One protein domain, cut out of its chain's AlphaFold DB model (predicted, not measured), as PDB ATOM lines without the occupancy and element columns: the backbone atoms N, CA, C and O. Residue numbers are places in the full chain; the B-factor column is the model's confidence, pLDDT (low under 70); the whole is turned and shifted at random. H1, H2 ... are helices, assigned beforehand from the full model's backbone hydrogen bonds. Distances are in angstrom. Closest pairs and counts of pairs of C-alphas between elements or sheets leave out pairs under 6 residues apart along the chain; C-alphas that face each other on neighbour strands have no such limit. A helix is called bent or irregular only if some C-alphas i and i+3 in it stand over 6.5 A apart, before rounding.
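This is residues 2 to 63 of the 353 residues of an uncharacterized protein of Variovorax sp. PBL-H6 (UniProt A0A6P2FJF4). Reading from the first residue, you will find a short helix, H1, loosely alongside a long helical hairpin made of H3 and H4, with the three centres making a triangle; the small helix H2 lies on the way from H1 to the start of H3. The hairpin makes the length of the domain; residues 38 to 43, which belong to H4, stick out at one end, while residues 11 to 17, of which 15 to 17 belong to H2, stick out at the other. The printed part has 62 residues with four named helices, H1, H2, H3 and H4 in that order, and no named strand; the class is all helix. The whole is compact, with a radius of gyration of the C-alphas of 12.1 A, yet elongated, spanning 36 by 20 by 17 A.

Start at H1, residues 2 to 10, and look across to H3, residues 22 to 36: they are close but not clearly touching, the closest C-alphas being those of Met 6 and Ile 27, 7.1 A apart. Their lines stand at a shallow tilt of 17 degrees, opposite ways. H1 is also close but not clearly touching to H4, residues 38 to 60, where the closest C-alphas, of Leu 2 and Phe 49, are 6.2 A apart; these two run the same way at a shallow tilt of 24 degrees. Next comes H2, residues 15 to 18, close but not clearly touching to H3, with the C-alphas of Ile 18 and Glu 24 closest at 6.0 A; H2 and H4 are apart. H3 and H4 touch and form a helical hairpin, opposite ways at a shallow tilt of 7 degrees, with the C-alphas of Val 30 and Val 48 closest at 6.4 A. Every O i to N i+4 pair is within hydrogen-bond range in H1 and H3, and 16 of 19 are in H4; H2 is too short for such a pair.

Find C-alpha 2 at (28.550, -12.020, 101.651); from there H1 runs 12.6 A to C-alpha 10. H2 covers 5.3 A. H3 begins at C-alpha 22, at (44.604, -20.040, 104.256), and runs 21.2 A. H4 runs 29.5 A to C-alpha 60 at (42.526, -13.849, 113.112); it is irregular, with C-alphas 39 and 42 9.0 A apart, and has a kink of 53 degrees near residue 45.

The C-alphas farthest apart are those of Glu 39 and Ser 63, at 38.5 A. The printed part has no cut, and its three links are tight. The mean pLDDT of the printed part is 75.2; look for values under 70 at residues 2 to 20 and 38 to 41.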
ATOM      1  N   LEU A   2      27.412 -11.074 101.554       59.44
ATOM      2  CA  LEU A   2      28.550 -12.020 101.651       59.44
ATOM      3  C   LEU A   2      29.758 -11.593 100.796       59.44
ATOM      4  O   LEU A   2      30.873 -11.585 101.298       59.44
ATOM      5  N   ILE A   3      29.530 -11.171  99.549       60.88
ATOM      6  CA  ILE A   3      30.594 -10.664  98.661       60.88
ATOM      7  C   ILE A   3      31.235  -9.399  99.250       60.88
ATOM      8  O   ILE A   3      32.454  -9.334  99.342       60.88
ATOM      9  N   ASP A   4      30.429  -8.455  99.746       62.41
ATOM     10  CA  ASP A   4      30.934  -7.240 100.408       62.41
ATOM     11  C   ASP A   4      31.721  -7.573 101.690       62.41
ATOM     12  O   ASP A   4      32.757  -6.975 101.964       62.41
ATOM     13  N   ARG A   5      31.276  -8.581 102.459       64.50
ATOM     14  CA  ARG A   5      31.984  -9.081 103.650       64.50
ATOM     15  C   ARG A   5      33.337  -9.678 103.267       64.50
ATOM     16  O   ARG A   5      34.335  -9.350 103.899       64.50
ATOM     17  N   MET A   6      33.380 -10.521 102.237       64.44
ATOM     18  CA  MET A   6      34.617 -11.126 101.736       64.44
ATOM     19  C   MET A   6      35.583 -10.072 101.197       64.44
ATOM     20  O   MET A   6      36.753 -10.122 101.559       64.44
ATOM     21  N   GLY A   7      35.093  -9.095 100.421       61.12
ATOM     22  CA  GLY A   7      35.877  -7.935  99.985       61.12
ATOM     23  C   GLY A   7      36.467  -7.208 101.188       61.12
ATOM     24  O   GLY A   7      37.677  -7.230 101.393       61.12
ATOM     25  N   SER A   8      35.610  -6.742 102.101       63.25
ATOM     26  CA  SER A   8      36.032  -5.970 103.276       63.25
ATOM     27  C   SER A   8      37.050  -6.666 104.188       63.25
ATOM     28  O   SER A   8      37.804  -5.965 104.848       63.25
ATOM     29  N   CYS A   9      37.110  -8.005 104.241       61.41
ATOM     30  CA  CYS A   9      38.070  -8.735 105.082       61.41
ATOM     31  C   CYS A   9      39.467  -8.847 104.449       61.41
ATOM     32  O   CYS A   9      40.464  -8.941 105.163       61.41
ATOM     33  N   VAL A  10      39.540  -8.840 103.118       60.25
ATOM     34  CA  VAL A  10      40.762  -9.033 102.313       60.25
ATOM     35  C   VAL A  10      41.514  -7.712 102.121       60.25
ATOM     36  O   VAL A  10      42.721  -7.714 101.913       60.25
ATOM     37  N   MET A  11      40.818  -6.583 102.250       60.94
ATOM     38  CA  MET A  11      41.287  -5.261 101.820       60.94
ATOM     39  C   MET A  11      42.531  -4.700 102.517       60.94
ATOM     40  O   MET A  11      43.272  -3.957 101.883       60.94
ATOM     41  N   GLY A  12      42.772  -4.995 103.796       54.66
ATOM     42  CA  GLY A  12      43.969  -4.490 104.489       54.66
ATOM     43  C   GLY A  12      45.139  -5.465 104.541       54.66
ATOM     44  O   GLY A  12      46.177  -5.145 105.119       54.66
ATOM     45  N   PHE A  13      45.008  -6.643 103.933       57.56
ATOM     46  CA  PHE A  13      46.158  -7.510 103.729       57.56
ATOM     47  C   PHE A  13      46.881  -7.095 102.437       57.56
ATOM     48  O   PHE A  13      46.255  -6.847 101.409       57.56
ATOM     49  N   ASP A  14      48.214  -7.049 102.470       54.50
ATOM     50  CA  ASP A  14      49.017  -6.896 101.254       54.50
ATOM     51  C   ASP A  14      48.706  -8.062 100.294       54.50
ATOM     52  O   ASP A  14      48.625  -9.215 100.722       54.50
ATOM     53  N   ALA A  15      48.548  -7.800  98.994       51.19
ATOM     54  CA  ALA A  15      48.311  -8.838  97.989       51.19
ATOM     55  C   ALA A  15      49.385  -9.947  98.040       51.19
ATOM     56  O   ALA A  15      49.080 -11.117  97.797       51.19
ATOM     57  N   ALA A  16      50.618  -9.602  98.430       51.94
ATOM     58  CA  ALA A  16      51.690 -10.564  98.677       51.94
ATOM     59  C   ALA A  16      51.499 -11.396  99.963       51.94
ATOM     60  O   ALA A  16      51.939 -12.542 100.014       51.94
ATOM     61  N   ALA A  17      50.833 -10.849 100.984       58.31
ATOM     62  CA  ALA A  17      50.530 -11.528 102.246       58.31
ATOM     63  C   ALA A  17      49.301 -12.455 102.150       58.31
ATOM     64  O   ALA A  17      49.215 -13.442 102.882       58.31
ATOM     65  N   ILE A  18      48.361 -12.161 101.245       59.69
ATOM     66  CA  ILE A  18      47.170 -12.997 101.003       59.69
ATOM     67  C   ILE A  18      47.494 -14.163 100.077       59.69
ATOM     68  O   ILE A  18      46.960 -15.255 100.274       59.69
ATOM     69  N   SER A  19      48.352 -13.945  99.080       57.47
ATOM     70  CA  SER A  19      48.670 -14.943  98.060       57.47
ATOM     71  C   SER A  19      49.262 -16.216  98.682       57.47
ATOM     72  O   SER A  19      50.351 -16.198  99.251       57.47
ATOM     73  N   GLY A  20      48.561 -17.342  98.549       63.81
ATOM     74  CA  GLY A  20      48.926 -18.640  99.127       63.81
ATOM     75  C   GLY A  20      48.527 -18.828 100.595       63.81
ATOM     76  O   GLY A  20      48.868 -19.850 101.192       63.81
ATOM     77  N   SER A  21      47.805 -17.874 101.188       78.25
ATOM     78  CA  SER A  21      47.325 -17.962 102.567       78.25
ATOM     79  C   SER A  21      46.098 -18.870 102.704       78.25
ATOM     80  O   SER A  21      45.344 -19.107 101.755       78.25
ATOM     81  N   ALA A  22      45.842 -19.332 103.931       83.06
ATOM     82  CA  ALA A  22      44.604 -20.040 104.256       83.06
ATOM     83  C   ALA A  22      43.352 -19.188 103.969       83.06
ATOM     84  O   ALA A  22      42.316 -19.738 103.603       83.06
ATOM     85  N   LEU A  23      43.455 -17.858 104.096       82.94
ATOM     86  CA  LEU A  23      42.366 -16.928 103.810       82.94
ATOM     87  C   LEU A  23      42.001 -16.927 102.319       82.94
ATOM     88  O   LEU A  23      40.821 -17.015 101.985       82.94
ATOM     89  N   GLU A  24      42.992 -16.901 101.422       81.69
ATOM     90  CA  GLU A  24      42.750 -16.992  99.974       81.69
ATOM     91  C   GLU A  24      42.082 -18.321  99.593       81.69
ATOM     92  O   GLU A  24      41.132 -18.352  98.805       81.69
ATOM     93  N   GLY A  25      42.558 -19.424 100.178       85.25
ATOM     94  CA  GLY A  25      41.978 -20.748  99.970       85.25
ATOM     95  C   GLY A  25      40.511 -20.811 100.395       85.25
ATOM     96  O   GLY A  25      39.673 -21.324  99.650       85.25
ATOM     97  N   GLU A  26      40.186 -20.232 101.549       86.38
ATOM     98  CA  GLU A  26      38.815 -20.193 102.050       86.38
ATOM     99  C   GLU A  26      37.908 -19.300 101.190       86.38
ATOM    100  O   GLU A  26      36.790 -19.691 100.857       86.38
ATOM    101  N   ILE A  27      38.393 -18.142 100.740       83.38
ATOM    102  CA  ILE A  27      37.655 -17.270  99.814       83.38
ATOM    103  C   ILE A  27      37.316 -18.012  98.524       83.38
ATOM    104  O   ILE A  27      36.173 -17.974  98.064       83.38
ATOM    105  N   ARG A  28      38.289 -18.736  97.960       84.88
ATOM    106  CA  ARG A  28      38.086 -19.537  96.751       84.88
ATOM    107  C   ARG A  28      37.038 -20.627  96.970       84.88
ATOM    108  O   ARG A  28      36.181 -20.813  96.109       84.88
ATOM    109  N   ARG A  29      37.074 -21.307  98.123       89.31
ATOM    110  CA  ARG A  29      36.065 -22.302  98.518       89.31
ATOM    111  C   ARG A  29      34.671 -21.679  98.552       89.31
ATOM    112  O   ARG A  29      33.750 -22.234  97.958       89.31
ATOM    113  N   VAL A  30      34.520 -20.526  99.202       85.12
ATOM    114  CA  VAL A  30      33.237 -19.819  99.313       85.12
ATOM    115  C   VAL A  30      32.683 -19.450  97.933       85.12
ATOM    116  O   VAL A  30      31.529 -19.765  97.646       85.12
ATOM    117  N   VAL A  31      33.499 -18.846  97.058       83.56
ATOM    118  CA  VAL A  31      33.083 -18.493  95.686       83.56
ATOM    119  C   VAL A  31      32.649 -19.737  94.912       83.56
ATOM    120  O   VAL A  31      31.566 -19.750  94.331       83.56
ATOM    121  N   GLN A  32      33.436 -20.815  94.971       85.38
ATOM    122  CA  GLN A  32      33.136 -22.060  94.267       85.38
ATOM    123  C   GLN A  32      31.806 -22.688  94.718       85.38
ATOM    124  O   GLN A  32      31.036 -23.162  93.884       85.38
ATOM    125  N   VAL A  33      31.509 -22.686  96.021       84.88
ATOM    126  CA  VAL A  33      30.240 -23.226  96.542       84.88
ATOM    127  C   VAL A  33      29.049 -22.384  96.073       84.88
ATOM    128  O   VAL A  33      28.008 -22.937  95.722       84.88
ATOM    129  N   ILE A  34      29.196 -21.059  96.017       81.38
ATOM    130  CA  ILE A  34      28.143 -20.164  95.522       81.38
ATOM    131  C   ILE A  34      27.873 -20.405  94.031       81.38
ATOM    132  O   ILE A  34      26.712 -20.504  93.633       81.38
ATOM    133  N   GLU A  35      28.923 -20.545  93.219       82.56
ATOM    134  CA  GLU A  35      28.806 -20.810  91.779       82.56
ATOM    135  C   GLU A  35      28.165 -22.172  91.472       82.56
ATOM    136  O   GLU A  35      27.446 -22.307  90.484       82.56
ATOM    137  N   GLN A  36      28.394 -23.185  92.314       83.62
ATOM    138  CA  GLN A  36      27.865 -24.540  92.115       83.62
ATOM    139  C   GLN A  36      26.384 -24.698  92.490       83.62
ATOM    140  O   GLN A  36      25.724 -25.600  91.972       83.62
ATOM    141  N   TYR A  37      25.847 -23.843  93.368       79.25
ATOM    142  CA  TYR A  37      24.475 -23.961  93.885       79.25
ATOM    143  C   TYR A  37      23.650 -22.661  93.756       79.25
ATOM    144  O   TYR A  37      23.080 -22.199  94.752       79.25
ATOM    145  N   PRO A  38      23.510 -22.082  92.547       68.44
ATOM    146  CA  PRO A  38      22.807 -20.810  92.349       68.44
ATOM    147  C   PRO A  38      21.306 -20.895  92.688       68.44
ATOM    148  O   PRO A  38      20.737 -19.953  93.237       68.44
ATOM    149  N   GLU A  39      20.679 -22.049  92.441       69.56
ATOM    150  CA  GLU A  39      19.233 -22.292  92.595       69.56
ATOM    151  C   GLU A  39      18.787 -22.499  94.061       69.56
ATOM    152  O   GLU A  39      17.620 -22.320  94.405       69.56
ATOM    153  N   THR A  40      19.709 -22.867  94.960       67.81
ATOM    154  CA  THR A  40      19.423 -23.095  96.395       67.81
ATOM    155  C   THR A  40      19.521 -21.795  97.214       67.81
ATOM    156  O   THR A  40      19.079 -21.735  98.371       67.81
ATOM    157  N   GLY A  41      20.098 -20.758  96.592       64.75
ATOM    158  CA  GLY A  41      20.118 -19.354  96.983       64.75
ATOM    159  C   GLY A  41      20.288 -19.118  98.479       64.75
ATOM    160  O   GLY A  41      21.307 -19.425  99.088       64.75
ATOM    161  N   GLN A  42      19.262 -18.574  99.114       73.81
ATOM    162  CA  GLN A  42      19.382 -17.947 100.429       73.81
ATOM    163  C   GLN A  42      19.931 -18.850 101.552       73.81
ATOM    164  O   GLN A  42      20.634 -18.363 102.437       73.81
ATOM    165  N   ARG A  43      19.643 -20.160 101.531       80.44
ATOM    166  CA  ARG A  43      20.101 -21.094 102.580       80.44
ATOM    167  C   ARG A  43      21.584 -21.437 102.458       80.44
ATOM    168  O   ARG A  43      22.277 -21.446 103.469       80.44
ATOM    169  N   VAL A  44      22.064 -21.672 101.236       82.00
ATOM    170  CA  VAL A  44      23.486 -21.963 100.977       82.00
ATOM    171  C   VAL A  44      24.331 -20.726 101.253       82.00
ATOM    172  O   VAL A  44      25.337 -20.826 101.945       82.00
ATOM    173  N   PHE A  45      23.876 -19.545 100.825       78.88
ATOM    174  CA  PHE A  45      24.565 -18.288 101.124       78.88
ATOM    175  C   PHE A  45      24.712 -18.042 102.627       78.88
ATOM    176  O   PHE A  45      25.792 -17.664 103.071       78.88
ATOM    177  N   LYS A  46      23.651 -18.267 103.417       82.38
ATOM    178  CA  LYS A  46      23.723 -18.115 104.876       82.38
ATOM    179  C   LYS A  46      24.694 -19.114 105.506       82.38
ATOM    180  O   LYS A  46      25.530 -18.707 106.300       82.38
ATOM    181  N   LEU A  47      24.611 -20.388 105.125       85.94
ATOM    182  CA  LEU A  47      25.491 -21.428 105.660       85.94
ATOM    183  C   LEU A  47      26.966 -21.110 105.391       85.94
ATOM    184  O   LEU A  47      27.775 -21.099 106.311       85.94
ATOM    185  N   VAL A  48      27.299 -20.800 104.139       85.25
ATOM    186  CA  VAL A  48      28.676 -20.505 103.728       85.25
ATOM    187  C   VAL A  48      29.176 -19.201 104.358       85.25
ATOM    188  O   VAL A  48      30.348 -19.095 104.709       85.25
ATOM    189  N   PHE A  49      28.292 -18.221 104.558       80.62
ATOM    190  CA  PHE A  49      28.610 -17.014 105.320       80.62
ATOM    191  C   PHE A  49      28.956 -17.331 106.778       80.62
ATOM    192  O   PHE A  49      29.986 -16.869 107.265       80.62
ATOM    193  N   ASP A  50      28.135 -18.132 107.461       84.75
ATOM    194  CA  ASP A  50      28.372 -18.513 108.855       84.75
ATOM    195  C   ASP A  50      29.686 -19.317 108.989       84.75
ATOM    196  O   ASP A  50      30.476 -19.067 109.903       84.75
ATOM    197  N   GLU A  51      29.979 -20.212 108.036       89.06
ATOM    198  CA  GLU A  51      31.258 -20.934 107.946       89.06
ATOM    199  C   GLU A  51      32.451 -19.992 107.750       89.06
ATOM    200  O   GLU A  51      33.456 -20.119 108.451       89.06
ATOM    201  N   PHE A  52      32.343 -19.027 106.833       85.06
ATOM    202  CA  PHE A  52      33.409 -18.063 106.564       85.06
ATOM    203  C   PHE A  52      33.686 -17.169 107.778       85.06
ATOM    204  O   PHE A  52      34.841 -16.923 108.124       85.06
ATOM    205  N   VAL A  53      32.640 -16.721 108.476       82.94
ATOM    206  CA  VAL A  53      32.778 -15.959 109.726       82.94
ATOM    207  C   VAL A  53      33.451 -16.805 110.810       82.94
ATOM    208  O   VAL A  53      34.338 -16.311 111.507       82.94
ATOM    209  N   ALA A  54      33.079 -18.082 110.944       87.38
ATOM    210  CA  ALA A  54      33.727 -18.992 111.887       87.38
ATOM    211  C   ALA A  54      35.211 -19.216 111.548       87.38
ATOM    212  O   ALA A  54      36.059 -19.193 112.446       87.38
ATOM    213  N   PHE A  55      35.535 -19.376 110.261       89.69
ATOM    214  CA  PHE A  55      36.912 -19.445 109.780       89.69
ATOM    215  C   PHE A  55      37.692 -18.174 110.130       89.69
ATOM    216  O   PHE A  55      38.771 -18.278 110.711       89.69
ATOM    217  N   LEU A  56      37.147 -16.990 109.833       83.88
ATOM    218  CA  LEU A  56      37.802 -15.707 110.101       83.88
ATOM    219  C   LEU A  56      38.100 -15.511 111.582       83.88
ATOM    220  O   LEU A  56      39.225 -15.157 111.924       83.88
ATOM    221  N   ASN A  57      37.129 -15.793 112.455       85.31
ATOM    222  CA  ASN A  57      37.337 -15.710 113.899       85.31
ATOM    223  C   ASN A  57      38.531 -16.572 114.320       85.31
ATOM    224  O   ASN A  57      39.404 -16.094 115.026       85.31
ATOM    225  N   LYS A  58      38.616 -17.815 113.831       87.25
ATOM    226  CA  LYS A  58      39.738 -18.705 114.150       87.25
ATOM    227  C   LYS A  58      41.060 -18.223 113.546       87.25
ATOM    228  O   LYS A  58      42.084 -18.280 114.215       87.25
ATOM    229  N   TYR A  59      41.041 -17.783 112.290       86.44
ATOM    230  CA  TYR A  59      42.227 -17.359 111.549       86.44
ATOM    231  C   TYR A  59      42.863 -16.102 112.154       86.44
ATOM    232  O   TYR A  59      44.079 -16.055 112.330       86.44
ATOM    233  N   LEU A  60      42.052 -15.110 112.531       84.62
ATOM    234  CA  LEU A  60      42.526 -13.849 113.112       84.62
ATOM    235  C   LEU A  60      43.024 -14.009 114.554       84.62
ATOM    236  O   LEU A  60      43.865 -13.234 115.001       84.62
ATOM    237  N   THR A  61      42.563 -15.039 115.267       85.12
ATOM    238  CA  THR A  61      42.955 -15.313 116.657       85.12
ATOM    239  C   THR A  61      43.929 -16.484 116.796       85.12
ATOM    240  O   THR A  61      44.094 -17.019 117.890       85.12
ATOM    241  N   GLN A  62      44.548 -16.953 115.708       83.81
ATOM    242  CA  GLN A  62      45.437 -18.122 115.763       83.81
ATOM    243  C   GLN A  62      46.842 -17.801 116.280       83.81
ATOM    244  O   GLN A  62      47.568 -18.719 116.643       83.81
ATOM    245  N   SER A  63      47.248 -16.526 116.275       81.50
ATOM    246  CA  SER A  63      48.583 -16.147 116.735       81.50
ATOM    247  C   SER A  63      48.678 -16.253 118.259       81.50
ATOM    248  O   SER A  63      47.770 -15.813 118.970       81.50
TER     249      SER A  63